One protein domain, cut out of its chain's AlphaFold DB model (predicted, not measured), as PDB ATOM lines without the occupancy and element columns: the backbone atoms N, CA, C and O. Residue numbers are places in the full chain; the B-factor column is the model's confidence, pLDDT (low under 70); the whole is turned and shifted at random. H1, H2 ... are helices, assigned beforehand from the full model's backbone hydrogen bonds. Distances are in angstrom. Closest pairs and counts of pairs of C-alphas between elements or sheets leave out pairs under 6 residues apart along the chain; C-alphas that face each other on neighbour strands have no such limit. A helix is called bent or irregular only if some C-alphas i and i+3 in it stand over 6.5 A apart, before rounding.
ATOM      1  N   LEU A   2      -8.447  34.450   6.981       76.94
ATOM      2  CA  LEU A   2      -9.602  35.170   6.394       76.94
ATOM      3  C   LEU A   2      -9.907  34.788   4.930       76.94
ATOM      4  O   LEU A   2     -11.052  34.526   4.588       76.94
ATOM      5  N   VAL A   3      -8.886  34.697   4.071       76.06
ATOM      6  CA  VAL A   3      -9.061  34.270   2.665       76.06
ATOM      7  C   VAL A   3      -9.618  32.843   2.571       76.06
ATOM      8  O   VAL A   3     -10.415  32.551   1.684       76.06
ATOM      9  N   GLY A   4      -9.229  31.963   3.501       72.88
ATOM     10  CA  GLY A   4      -9.759  30.602   3.596       72.88
ATOM     11  C   GLY A   4     -11.238  30.596   3.977       72.88
ATOM     12  O   GLY A   4     -12.030  29.938   3.312       72.88
ATOM     13  N   PHE A   5     -11.618  31.399   4.974       77.75
ATOM     14  CA  PHE A   5     -13.012  31.545   5.398       77.75
ATOM     15  C   PHE A   5     -13.911  32.083   4.277       77.75
ATOM     16  O   PHE A   5     -14.959  31.512   3.997       77.75
ATOM     17  N   ILE A   6     -13.464  33.125   3.574       79.94
ATOM     18  CA  ILE A   6     -14.209  33.734   2.462       79.94
ATOM     19  C   ILE A   6     -14.443  32.734   1.318       79.94
ATOM     20  O   ILE A   6     -15.503  32.739   0.701       79.94
ATOM     21  N   ARG A   7     -13.472  31.857   1.035       73.31
ATOM     22  CA  ARG A   7     -13.640  30.778   0.046       73.31
ATOM     23  C   ARG A   7     -14.563  29.665   0.537       73.31
ATOM     24  O   ARG A   7     -15.212  29.029  -0.282       73.31
ATOM     25  N   PHE A   8     -14.587  29.417   1.844       72.56
ATOM     26  CA  PHE A   8     -15.416  28.387   2.463       72.56
ATOM     27  C   PHE A   8     -16.895  28.793   2.529       72.56
ATOM     28  O   PHE A   8     -17.763  27.965   2.266       72.56
ATOM     29  N   ARG A   9     -17.191  30.060   2.850       71.00
ATOM     30  CA  ARG A   9     -18.559  30.602   2.934       71.00
ATOM     31  C   ARG A   9     -18.656  31.954   2.217       71.00
ATOM     32  O   ARG A   9     -18.748  32.990   2.881       71.00
ATOM     33  N   PRO A  10     -18.645  31.967   0.871       72.69
ATOM     34  CA  PRO A  10     -18.779  33.206   0.104       72.69
ATOM     35  C   PRO A  10     -20.128  33.901   0.345       72.69
ATOM     36  O   PRO A  10     -20.202  35.124   0.272       72.69
ATOM     37  N   ASP A  11     -21.164  33.143   0.709       71.69
ATOM     38  CA  ASP A  11     -22.529  33.643   0.921       71.69
ATOM     39  C   ASP A  11     -22.656  34.600   2.122       71.69
ATOM     40  O   ASP A  11     -23.610  35.362   2.208       71.69
ATOM     41  N   LEU A  12     -21.676  34.617   3.039       71.12
ATOM     42  CA  LEU A  12     -21.655  35.508   4.211       71.12
ATOM     43  C   LEU A  12     -21.017  36.886   3.924       71.12
ATOM     44  O   LEU A  12     -20.872  37.717   4.825       71.12
ATOM     45  N   LEU A  13     -20.579  37.136   2.684       63.66
ATOM     46  CA  LEU A  13     -19.845  38.349   2.301       63.66
ATOM     47  C   LEU A  13     -20.713  39.589   2.104       63.66
ATOM     48  O   LEU A  13     -20.156  40.689   2.086       63.66
ATOM     49  N   ILE A  14     -22.015  39.420   1.875       63.34
ATOM     50  CA  ILE A  14     -22.947  40.512   1.594       63.34
ATOM     51  C   ILE A  14     -24.276  40.172   2.268       63.34
ATOM     52  O   ILE A  14     -24.997  39.297   1.804       63.34
ATOM     53  N   ASP A  15     -24.610  40.880   3.346       60.59
ATOM     54  CA  ASP A  15     -26.005  40.950   3.788       60.59
ATOM     55  C   ASP A  15     -26.769  41.835   2.802       60.59
ATOM     56  O   ASP A  15     -26.495  43.033   2.693       60.59
ATOM     57  N   GLU A  16     -27.722  41.251   2.078       49.47
ATOM     58  CA  GLU A  16     -28.580  41.982   1.138       49.47
ATOM     59  C   GLU A  16     -29.674  42.811   1.839       49.47
ATOM     60  O   GLU A  16     -30.313  43.639   1.193       49.47
ATOM     61  N   ASP A  17     -29.887  42.643   3.151       49.25
ATOM     62  CA  ASP A  17     -31.035  43.236   3.846       49.25
ATOM     63  C   ASP A  17     -30.649  43.959   5.159       49.25
ATOM     64  O   ASP A  17     -30.672  43.368   6.242       49.25
ATOM     65  N   PRO A  18     -30.313  45.263   5.104       49.88
ATOM     66  CA  PRO A  18     -29.956  46.066   6.278       49.88
ATOM     67  C   PRO A  18     -31.128  46.329   7.250       49.88
ATOM     68  O   PRO A  18     -30.945  47.058   8.225       49.88
ATOM     69  N   GLY A  19     -32.326  45.785   6.990       47.84
ATOM     70  CA  GLY A  19     -33.554  46.055   7.745       47.84
ATOM     71  C   GLY A  19     -34.031  44.957   8.706       47.84
ATOM     72  O   GLY A  19     -35.015  45.181   9.407       47.84
ATOM     73  N   LYS A  20     -33.385  43.782   8.758       47.03
ATOM     74  CA  LYS A  20     -33.864  42.636   9.571       47.03
ATOM     75  C   LYS A  20     -33.213  42.484  10.946       47.03
ATOM     76  O   LYS A  20     -33.718  41.724  11.771       47.03
ATOM     77  N   GLY A  21     -32.139  43.218  11.221       44.06
ATOM     78  CA  GLY A  21     -31.570  43.313  12.561       44.06
ATOM     79  C   GLY A  21     -32.397  44.279  13.398       44.06
ATOM     80  O   GLY A  21     -32.408  45.479  13.123       44.06
ATOM     81  N   GLY A  22     -33.095  43.768  14.416       39.19
ATOM     82  CA  GLY A  22     -33.663  44.610  15.466       39.19
ATOM     83  C   GLY A  22     -32.622  45.626  15.945       39.19
ATOM     84  O   GLY A  22     -31.433  45.327  15.965       39.19
ATOM     85  N   THR A  23     -33.104  46.823  16.270       43.88
ATOM     86  CA  THR A  23     -32.462  48.132  16.516       43.88
ATOM     87  C   THR A  23     -31.098  48.240  17.238       43.88
ATOM     88  O   THR A  23     -30.656  49.365  17.459       43.88
ATOM     89  N   ASP A  24     -30.395  47.151  17.550       48.47
ATOM     90  CA  ASP A  24     -29.113  47.120  18.268       48.47
ATOM     91  C   ASP A  24     -27.965  46.381  17.531       48.47
ATOM     92  O   ASP A  24     -26.801  46.553  17.886       48.47
ATOM     93  N   ASP A  25     -28.233  45.623  16.456       49.66
ATOM     94  CA  ASP A  25     -27.209  44.812  15.761       49.66
ATOM     95  C   ASP A  25     -26.737  45.480  14.446       49.66
ATOM     96  O   ASP A  25     -27.114  45.113  13.335       49.66
ATOM     97  N   ARG A  26     -25.927  46.546  14.559       53.16
ATOM     98  CA  ARG A  26     -25.458  47.382  13.422       53.16
ATOM     99  C   ARG A  26     -24.212  46.851  12.698       53.16
ATOM    100  O   ARG A  26     -23.409  47.634  12.178       53.16
ATOM    101  N   ALA A  27     -23.985  45.548  12.694       58.09
ATOM    102  CA  ALA A  27     -22.782  44.995  12.091       58.09
ATOM    103  C   ALA A  27     -23.009  44.653  10.612       58.09
ATOM    104  O   ALA A  27     -23.507  43.589  10.266       58.09
ATOM    105  N   TYR A  28     -22.620  45.565   9.720       65.12
ATOM    106  CA  TYR A  28     -22.675  45.325   8.279       65.12
ATOM    107  C   TYR A  28     -21.562  44.366   7.857       65.12
ATOM    108  O   TYR A  28     -20.379  44.708   7.970       65.12
ATOM    109  N   ARG A  29     -21.918  43.208   7.295       73.06
ATOM    110  CA  ARG A  29     -20.986  42.229   6.710       73.06
ATOM    111  C   ARG A  29     -20.436  42.726   5.375       73.06
ATOM    112  O   ARG A  29     -20.750  42.203   4.323       73.06
ATOM    113  N   THR A  30     -19.640  43.791   5.407       78.75
ATOM    114  CA  THR A  30     -18.932  44.303   4.223       78.75
ATOM    115  C   THR A  30     -17.534  43.692   4.126       78.75
ATOM    116  O   THR A  30     -16.965  43.308   5.156       78.75
ATOM    117  N   PRO A  31     -16.885  43.701   2.945       80.00
ATOM    118  CA  PRO A  31     -15.480  43.299   2.819       80.00
ATOM    119  C   PRO A  31     -14.549  44.018   3.813       80.00
ATOM    120  O   PRO A  31     -13.603  43.432   4.346       80.00
ATOM    121  N   ARG A  32     -14.841  45.289   4.130       82.62
ATOM    122  CA  ARG A  32     -14.082  46.079   5.109       82.62
ATOM    123  C   ARG A  32     -14.284  45.575   6.541       82.62
ATOM    124  O   ARG A  32     -13.315  45.533   7.298       82.62
ATOM    125  N   SER A  33     -15.504  45.195   6.907       84.81
ATOM    126  CA  SER A  33     -15.825  44.623   8.220       84.81
ATOM    127  C   SER A  33     -15.174  43.255   8.410       84.81
ATOM    128  O   SER A  33     -14.512  43.032   9.421       84.81
ATOM    129  N   TRP A  34     -15.226  42.391   7.391       85.94
ATOM    130  CA  TRP A  34     -14.521  41.105   7.378       85.94
ATOM    131  C   TRP A  34     -13.004  41.265   7.514       85.94
ATOM    132  O   TRP A  34     -12.360  40.545   8.274       85.94
ATOM    133  N   THR A  35     -12.426  42.273   6.852       86.31
ATOM    134  CA  THR A  35     -10.999  42.601   7.000       86.31
ATOM    135  C   THR A  35     -10.647  43.005   8.436       86.31
ATOM    136  O   THR A  35      -9.572  42.663   8.922       86.31
ATOM    137  N   ARG A  36     -11.534  43.725   9.138       87.12
ATOM    138  CA  ARG A  36     -11.342  44.070  10.557       87.12
ATOM    139  C   ARG A  36     -11.487  42.848  11.458       87.12
ATOM    140  O   ARG A  36     -10.607  42.627  12.281       87.12
ATOM    141  N   ALA A  37     -12.522  42.033  11.253       87.94
ATOM    142  CA  ALA A  37     -12.728  40.782  11.983       87.94
ATOM    143  C   ALA A  37     -11.514  39.846  11.866       87.94
ATOM    144  O   ALA A  37     -11.034  39.317  12.864       87.94
ATOM    145  N   GLY A  38     -10.949  39.715  10.660       87.00
ATOM    146  CA  GLY A  38      -9.779  38.878  10.400       87.00
ATOM    147  C   GLY A  38      -8.526  39.260  11.193       87.00
ATOM    148  O   GLY A  38      -7.669  38.405  11.392       87.00
ATOM    149  N   LYS A  39      -8.415  40.496  11.702       88.50
ATOM    150  CA  LYS A  39      -7.292  40.906  12.569       88.50
ATOM    151  C   LYS A  39      -7.347  40.273  13.957       88.50
ATOM    152  O   LYS A  39      -6.331  40.237  14.644       88.50
ATOM    153  N   HIS A  40      -8.516  39.796  14.370       89.50
ATOM    154  CA  HIS A  40      -8.744  39.220  15.691       89.50
ATOM    155  C   HIS A  40      -8.654  37.689  15.696       89.50
ATOM    156  O   HIS A  40      -8.900  37.076  16.727       89.50
ATOM    157  N   CYS A  41      -8.267  37.053  14.584       83.94
ATOM    158  CA  CYS A  41      -8.253  35.594  14.472       83.94
ATOM    159  C   CYS A  41      -7.310  34.889  15.463       83.94
ATOM    160  O   CYS A  41      -7.569  33.757  15.854       83.94
ATOM    161  N   ASN A  42      -6.252  35.578  15.897       83.00
ATOM    162  CA  ASN A  42      -5.272  35.072  16.861       83.00
ATOM    163  C   ASN A  42      -5.491  35.634  18.278       83.00
ATOM    164  O   ASN A  42      -4.630  35.475  19.139       83.00
ATOM    165  N   ALA A  43      -6.599  36.344  18.524       88.25
ATOM    166  CA  ALA A  43      -6.936  36.798  19.870       88.25
ATOM    167  C   ALA A  43      -7.284  35.593  20.771       88.25
ATOM    168  O   ALA A  43      -7.772  34.588  20.248       88.25
ATOM    169  N   PRO A  44      -7.075  35.684  22.098       87.88
ATOM    170  CA  PRO A  44      -7.492  34.657  23.054       87.88
ATOM    171  C   PRO A  44      -8.975  34.265  22.926       87.88
ATOM    172  O   PRO A  44      -9.827  35.117  22.663       87.88
ATOM    173  N   ASP A  45      -9.275  32.973  23.099       84.25
ATOM    174  CA  ASP A  45     -10.606  32.369  22.895       84.25
ATOM    175  C   ASP A  45     -11.728  33.050  23.692       84.25
ATOM    176  O   ASP A  45     -12.859  33.136  23.215       84.25
ATOM    177  N   ASP A  46     -11.416  33.536  24.891       88.44
ATOM    178  CA  ASP A  46     -12.343  34.182  25.819       88.44
ATOM    179  C   ASP A  46     -12.821  35.558  25.335       88.44
ATOM    180  O   ASP A  46     -13.953  35.950  25.620       88.44
ATOM    181  N   ILE A  47     -12.000  36.276  24.561       91.75
ATOM    182  CA  ILE A  47     -12.333  37.616  24.049       91.75
ATOM    183  C   ILE A  47     -12.589  37.653  22.539       91.75
ATOM    184  O   ILE A  47     -13.238  38.580  22.043       91.75
ATOM    185  N   ARG A  48     -12.096  36.663  21.786       92.38
ATOM    186  CA  ARG A  48     -12.123  36.655  20.316       92.38
ATOM    187  C   ARG A  48     -13.535  36.743  19.747       92.38
ATOM    188  O   ARG A  48     -13.771  37.572  18.869       92.38
ATOM    189  N   MET A  49     -14.476  35.965  20.284       89.19
ATOM    190  CA  MET A  49     -15.873  35.981  19.832       89.19
ATOM    191  C   MET A  49     -16.482  37.388  19.924       89.19
ATOM    192  O   MET A  49     -17.071  37.874  18.961       89.19
ATOM    193  N   GLY A  50     -16.287  38.084  21.050       89.38
ATOM    194  CA  GLY A  50     -16.798  39.445  21.237       89.38
ATOM    195  C   GLY A  50     -16.172  40.454  20.269       89.38
ATOM    196  O   GLY A  50     -16.878  41.289  19.698       89.38
ATOM    197  N   LEU A  51     -14.861  40.341  20.028       90.56
ATOM    198  CA  LEU A  51     -14.138  41.194  19.078       90.56
ATOM    199  C   LEU A  51     -14.625  40.997  17.637       90.56
ATOM    200  O   LEU A  51     -14.769  41.976  16.904       90.56
ATOM    201  N   ILE A  52     -14.896  39.752  17.235       90.06
ATOM    202  CA  ILE A  52     -15.409  39.421  15.902       90.06
ATOM    203  C   ILE A  52     -16.871  39.870  15.763       90.06
ATOM    204  O   ILE A  52     -17.204  40.543  14.785       90.06
ATOM    205  N   LYS A  53     -17.723  39.585  16.758       89.12
ATOM    206  CA  LYS A  53     -19.140  39.989  16.789       89.12
ATOM    207  C   LYS A  53     -19.318  41.483  16.559       89.12
ATOM    208  O   LYS A  53     -20.130  41.876  15.726       89.12
ATOM    209  N   GLY A  54     -18.504  42.317  17.208       85.81
ATOM    210  CA  GLY A  54     -18.555  43.771  17.025       85.81
ATOM    211  C   GLY A  54     -18.255  44.255  15.596       85.81
ATOM    212  O   GLY A  54     -18.518  45.415  15.286       85.81
ATOM    213  N   GLN A  55     -17.702  43.403  14.725       88.12
ATOM    214  CA  GLN A  55     -17.430  43.734  13.323       88.12
ATOM    215  C   GLN A  55     -18.474  43.168  12.353       88.12
ATOM    216  O   GLN A  55     -18.807  43.848  11.385       88.12
ATOM    217  N   VAL A  56     -18.954  41.936  12.570       84.25
ATOM    218  CA  VAL A  56     -19.751  41.174  11.575       84.25
ATOM    219  C   VAL A  56     -21.098  40.641  12.088       84.25
ATOM    220  O   VAL A  56     -21.818  39.973  11.344       84.25
ATOM    221  N   GLY A  57     -21.454  40.960  13.334       84.06
ATOM    222  CA  GLY A  57     -22.714  40.573  13.966       84.06
ATOM    223  C   GLY A  57     -22.648  39.168  14.549       84.06
ATOM    224  O   GLY A  57     -21.679  38.445  14.322       84.06
ATOM    225  N   GLU A  58     -23.671  38.787  15.315       83.56
ATOM    226  CA  GLU A  58     -23.712  37.498  16.022       83.56
ATOM    227  C   GLU A  58     -23.528  36.313  15.064       83.56
ATOM    228  O   GLU A  58     -22.579  35.548  15.196       83.56
ATOM    229  N   GLU A  59     -24.388  36.194  14.055       82.44
ATOM    230  CA  GLU A  59     -24.383  35.052  13.131       82.44
ATOM    231  C   GLU A  59     -23.070  34.957  12.332       82.44
ATOM    232  O   GLU A  59     -22.480  33.879  12.236       82.44
ATOM    233  N   GLY A  60     -22.548  36.084  11.834       83.75
ATOM    234  CA  GLY A  60     -21.263  36.107  11.129       83.75
ATOM    235  C   GLY A  60     -20.088  35.735  12.037       83.75
ATOM    236  O   GLY A  60     -19.144  35.077  11.596       83.75
ATOM    237  N   ALA A  61     -20.145  36.124  13.313       87.44
ATOM    238  CA  ALA A  61     -19.115  35.798  14.288       87.44
ATOM    239  C   ALA A  61     -19.144  34.335  14.715       87.44
ATOM    240  O   ALA A  61     -18.080  33.731  14.801       87.44
ATOM    241  N   VAL A  62     -20.329  33.753  14.916       86.94
ATOM    242  CA  VAL A  62     -20.488  32.327  15.236       86.94
ATOM    243  C   VAL A  62     -19.869  31.459  14.142       86.94
ATOM    244  O   VAL A  62     -19.056  30.581  14.435       86.94
ATOM    245  N   GLU A  63     -20.189  31.743  12.881       85.31
ATOM    246  CA  GLU A  63     -19.650  31.009  11.732       85.31
ATOM    247  C   GLU A  63     -18.133  31.186  11.594       85.31
ATOM    248  O   GLU A  63     -17.399  30.216  11.378       85.31
ATOM    249  N   PHE A  64     -17.628  32.414  11.759       87.00
ATOM    250  CA  PHE A  64     -16.195  32.665  11.639       87.00
ATOM    251  C   PHE A  64     -15.398  32.068  12.804       87.00
ATOM    252  O   PHE A  64     -14.330  31.509  12.580       87.00
ATOM    253  N   GLU A  65     -15.919  32.109  14.028       87.81
ATOM    254  CA  GLU A  65     -15.310  31.477  15.200       87.81
ATOM    255  C   GLU A  65     -15.283  29.947  15.070       87.81
ATOM    256  O   GLU A  65     -14.258  29.324  15.352       87.81
ATOM    257  N   ALA A  66     -16.363  29.331  14.579       84.06
ATOM    258  CA  ALA A  66     -16.396  27.897  14.288       84.06
ATOM    259  C   ALA A  66     -15.357  27.515  13.221       84.06
ATOM    260  O   ALA A  66     -14.643  26.514  13.366       84.06
ATOM    261  N   PHE A  67     -15.209  28.349  12.185       84.25
ATOM    262  CA  PHE A  67     -14.159  28.184  11.186       84.25
ATOM    263  C   PHE A  67     -12.765  28.329  11.800       84.25
ATOM    264  O   PHE A  67     -11.914  27.485  11.544       84.25
ATOM    265  N   ILE A  68     -12.523  29.353  12.627       83.88
ATOM    266  CA  ILE A  68     -11.233  29.575  13.294       83.88
ATOM    267  C   ILE A  68     -10.869  28.365  14.148       83.88
ATOM    268  O   ILE A  68      -9.772  27.845  13.991       83.88
ATOM    269  N   ARG A  69     -11.783  27.858  14.980       79.62
ATOM    270  CA  ARG A  69     -11.538  26.674  15.823       79.62
ATOM    271  C   ARG A  69     -11.227  25.430  15.001       79.62
ATOM    272  O   ARG A  69     -10.335  24.664  15.348       79.62
ATOM    273  N   THR A  70     -11.936  25.244  13.892       73.88
ATOM    274  CA  THR A  70     -11.669  24.137  12.966       73.88
ATOM    275  C   THR A  70     -10.300  24.295  12.302       73.88
ATOM    276  O   THR A  70      -9.537  23.339  12.224       73.88
ATOM    277  N   TYR A  71      -9.968  25.509  11.862       71.88
ATOM    278  CA  TYR A  71      -8.762  25.808  11.096       71.88
ATOM    279  C   TYR A  71      -7.500  25.924  11.963       71.88
ATOM    280  O   TYR A  71      -6.425  25.576  11.500       71.88
ATOM    281  N   GLN A  72      -7.601  26.353  13.224       70.69
ATOM    282  CA  GLN A  72      -6.487  26.371  14.187       70.69
ATOM    283  C   GLN A  72      -5.976  24.964  14.517       70.69
ATOM    284  O   GLN A  72      -4.832  24.805  14.929       70.69
ATOM    285  N   ASN A  73      -6.808  23.941  14.316       66.50
ATOM    286  CA  ASN A  73      -6.395  22.548  14.453       66.50
ATOM    287  C   ASN A  73      -5.670  22.009  13.210       66.50
ATOM    288  O   ASN A  73      -5.197  20.870  13.244       66.50
ATOM    289  N   LEU A  74      -5.595  22.782  12.118       69.25
ATOM    290  CA  LEU A  74      -4.813  22.418  10.945       69.25
ATOM    291  C   LEU A  74      -3.413  23.044  11.055       69.25
ATOM    292  O   LEU A  74      -3.305  24.269  11.090       69.25
TER     293      LEU A  74
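AT A GLANCE: This is residues 2 to 74 of the 164 residues of an uncharacterized protein of Paracoccus sp. BP8 (UniProt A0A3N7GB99). What shape does the model have? H3 and the two arms of the bent helix H4 fold back on one another as a small core, the short helices H1 and H2 cover the side away from H4a, and residues 14 to 30 make a long loop at one end. What is it made of? The printed part has 73 residues with four named helices, in the order H1, H2, H3, H4, and no named strand: it is all helix. How large is it? It is compact, with a radius of gyration of the C-alphas of 11.8 A and spans of 37 by 26 by 17 A.

IN THESE COORDINATES: Where are the first helices? H1 is residues 2 to 8, from C-alpha 2 at (-9.602, 35.170, 6.394), H2 is residues 10 to 13, and H3 is residues 31 to 40, 15.1 A long. Is H4 straight? H4, residues 45 to 72, was assigned as one helix by its hydrogen bonds but is bent: C-alphas 55 and 58 are 9.3 A apart. Its arms are H4a, residues 45 to 55, 16.4 A long and irregular, with C-alphas 46 and 49 7.2 A apart, and H4b, residues 58 to 72, 20.6 A long, ending at C-alpha 72 at (-6.487, 26.371, 14.187).

HOW THE PARTS SIT: What does H1 meet? H1 and H3 only just touch, with 3 pairs of C-alphas within 8 A, the closest being Leu 2 and Gly 38 at 5.5 A. How do H3 and the arms stand? H3 and H4a form a helical hairpin at a shallow tilt of 16 degrees, opposite ways, closest at the C-alphas of Ala 37 and Ile 52, 4.9 A. H4b touches H4a with residues 60 to 65 alone, at a steep tilt of 44 degrees, closest at the C-alphas of Lys 53 and Ala 61, 4.9 A. Are the helix backbones complete? In H1 and H4b every O i to N i+4 pair is within hydrogen-bond range, against 4 of 6 in H3 and 4 of 7 in H4a; H2 is too short for such a pair.

THE WHOLE: What lies farthest apart? The C-alphas of Thr 23 and Leu 74 are 38.2 A apart. Is anything missing or uncertain? The printed part has no cut; the link from H2 to H3 is long, with 17 residues, and pLDDT is under 70 at residues 13 to 28 and 73 to 74.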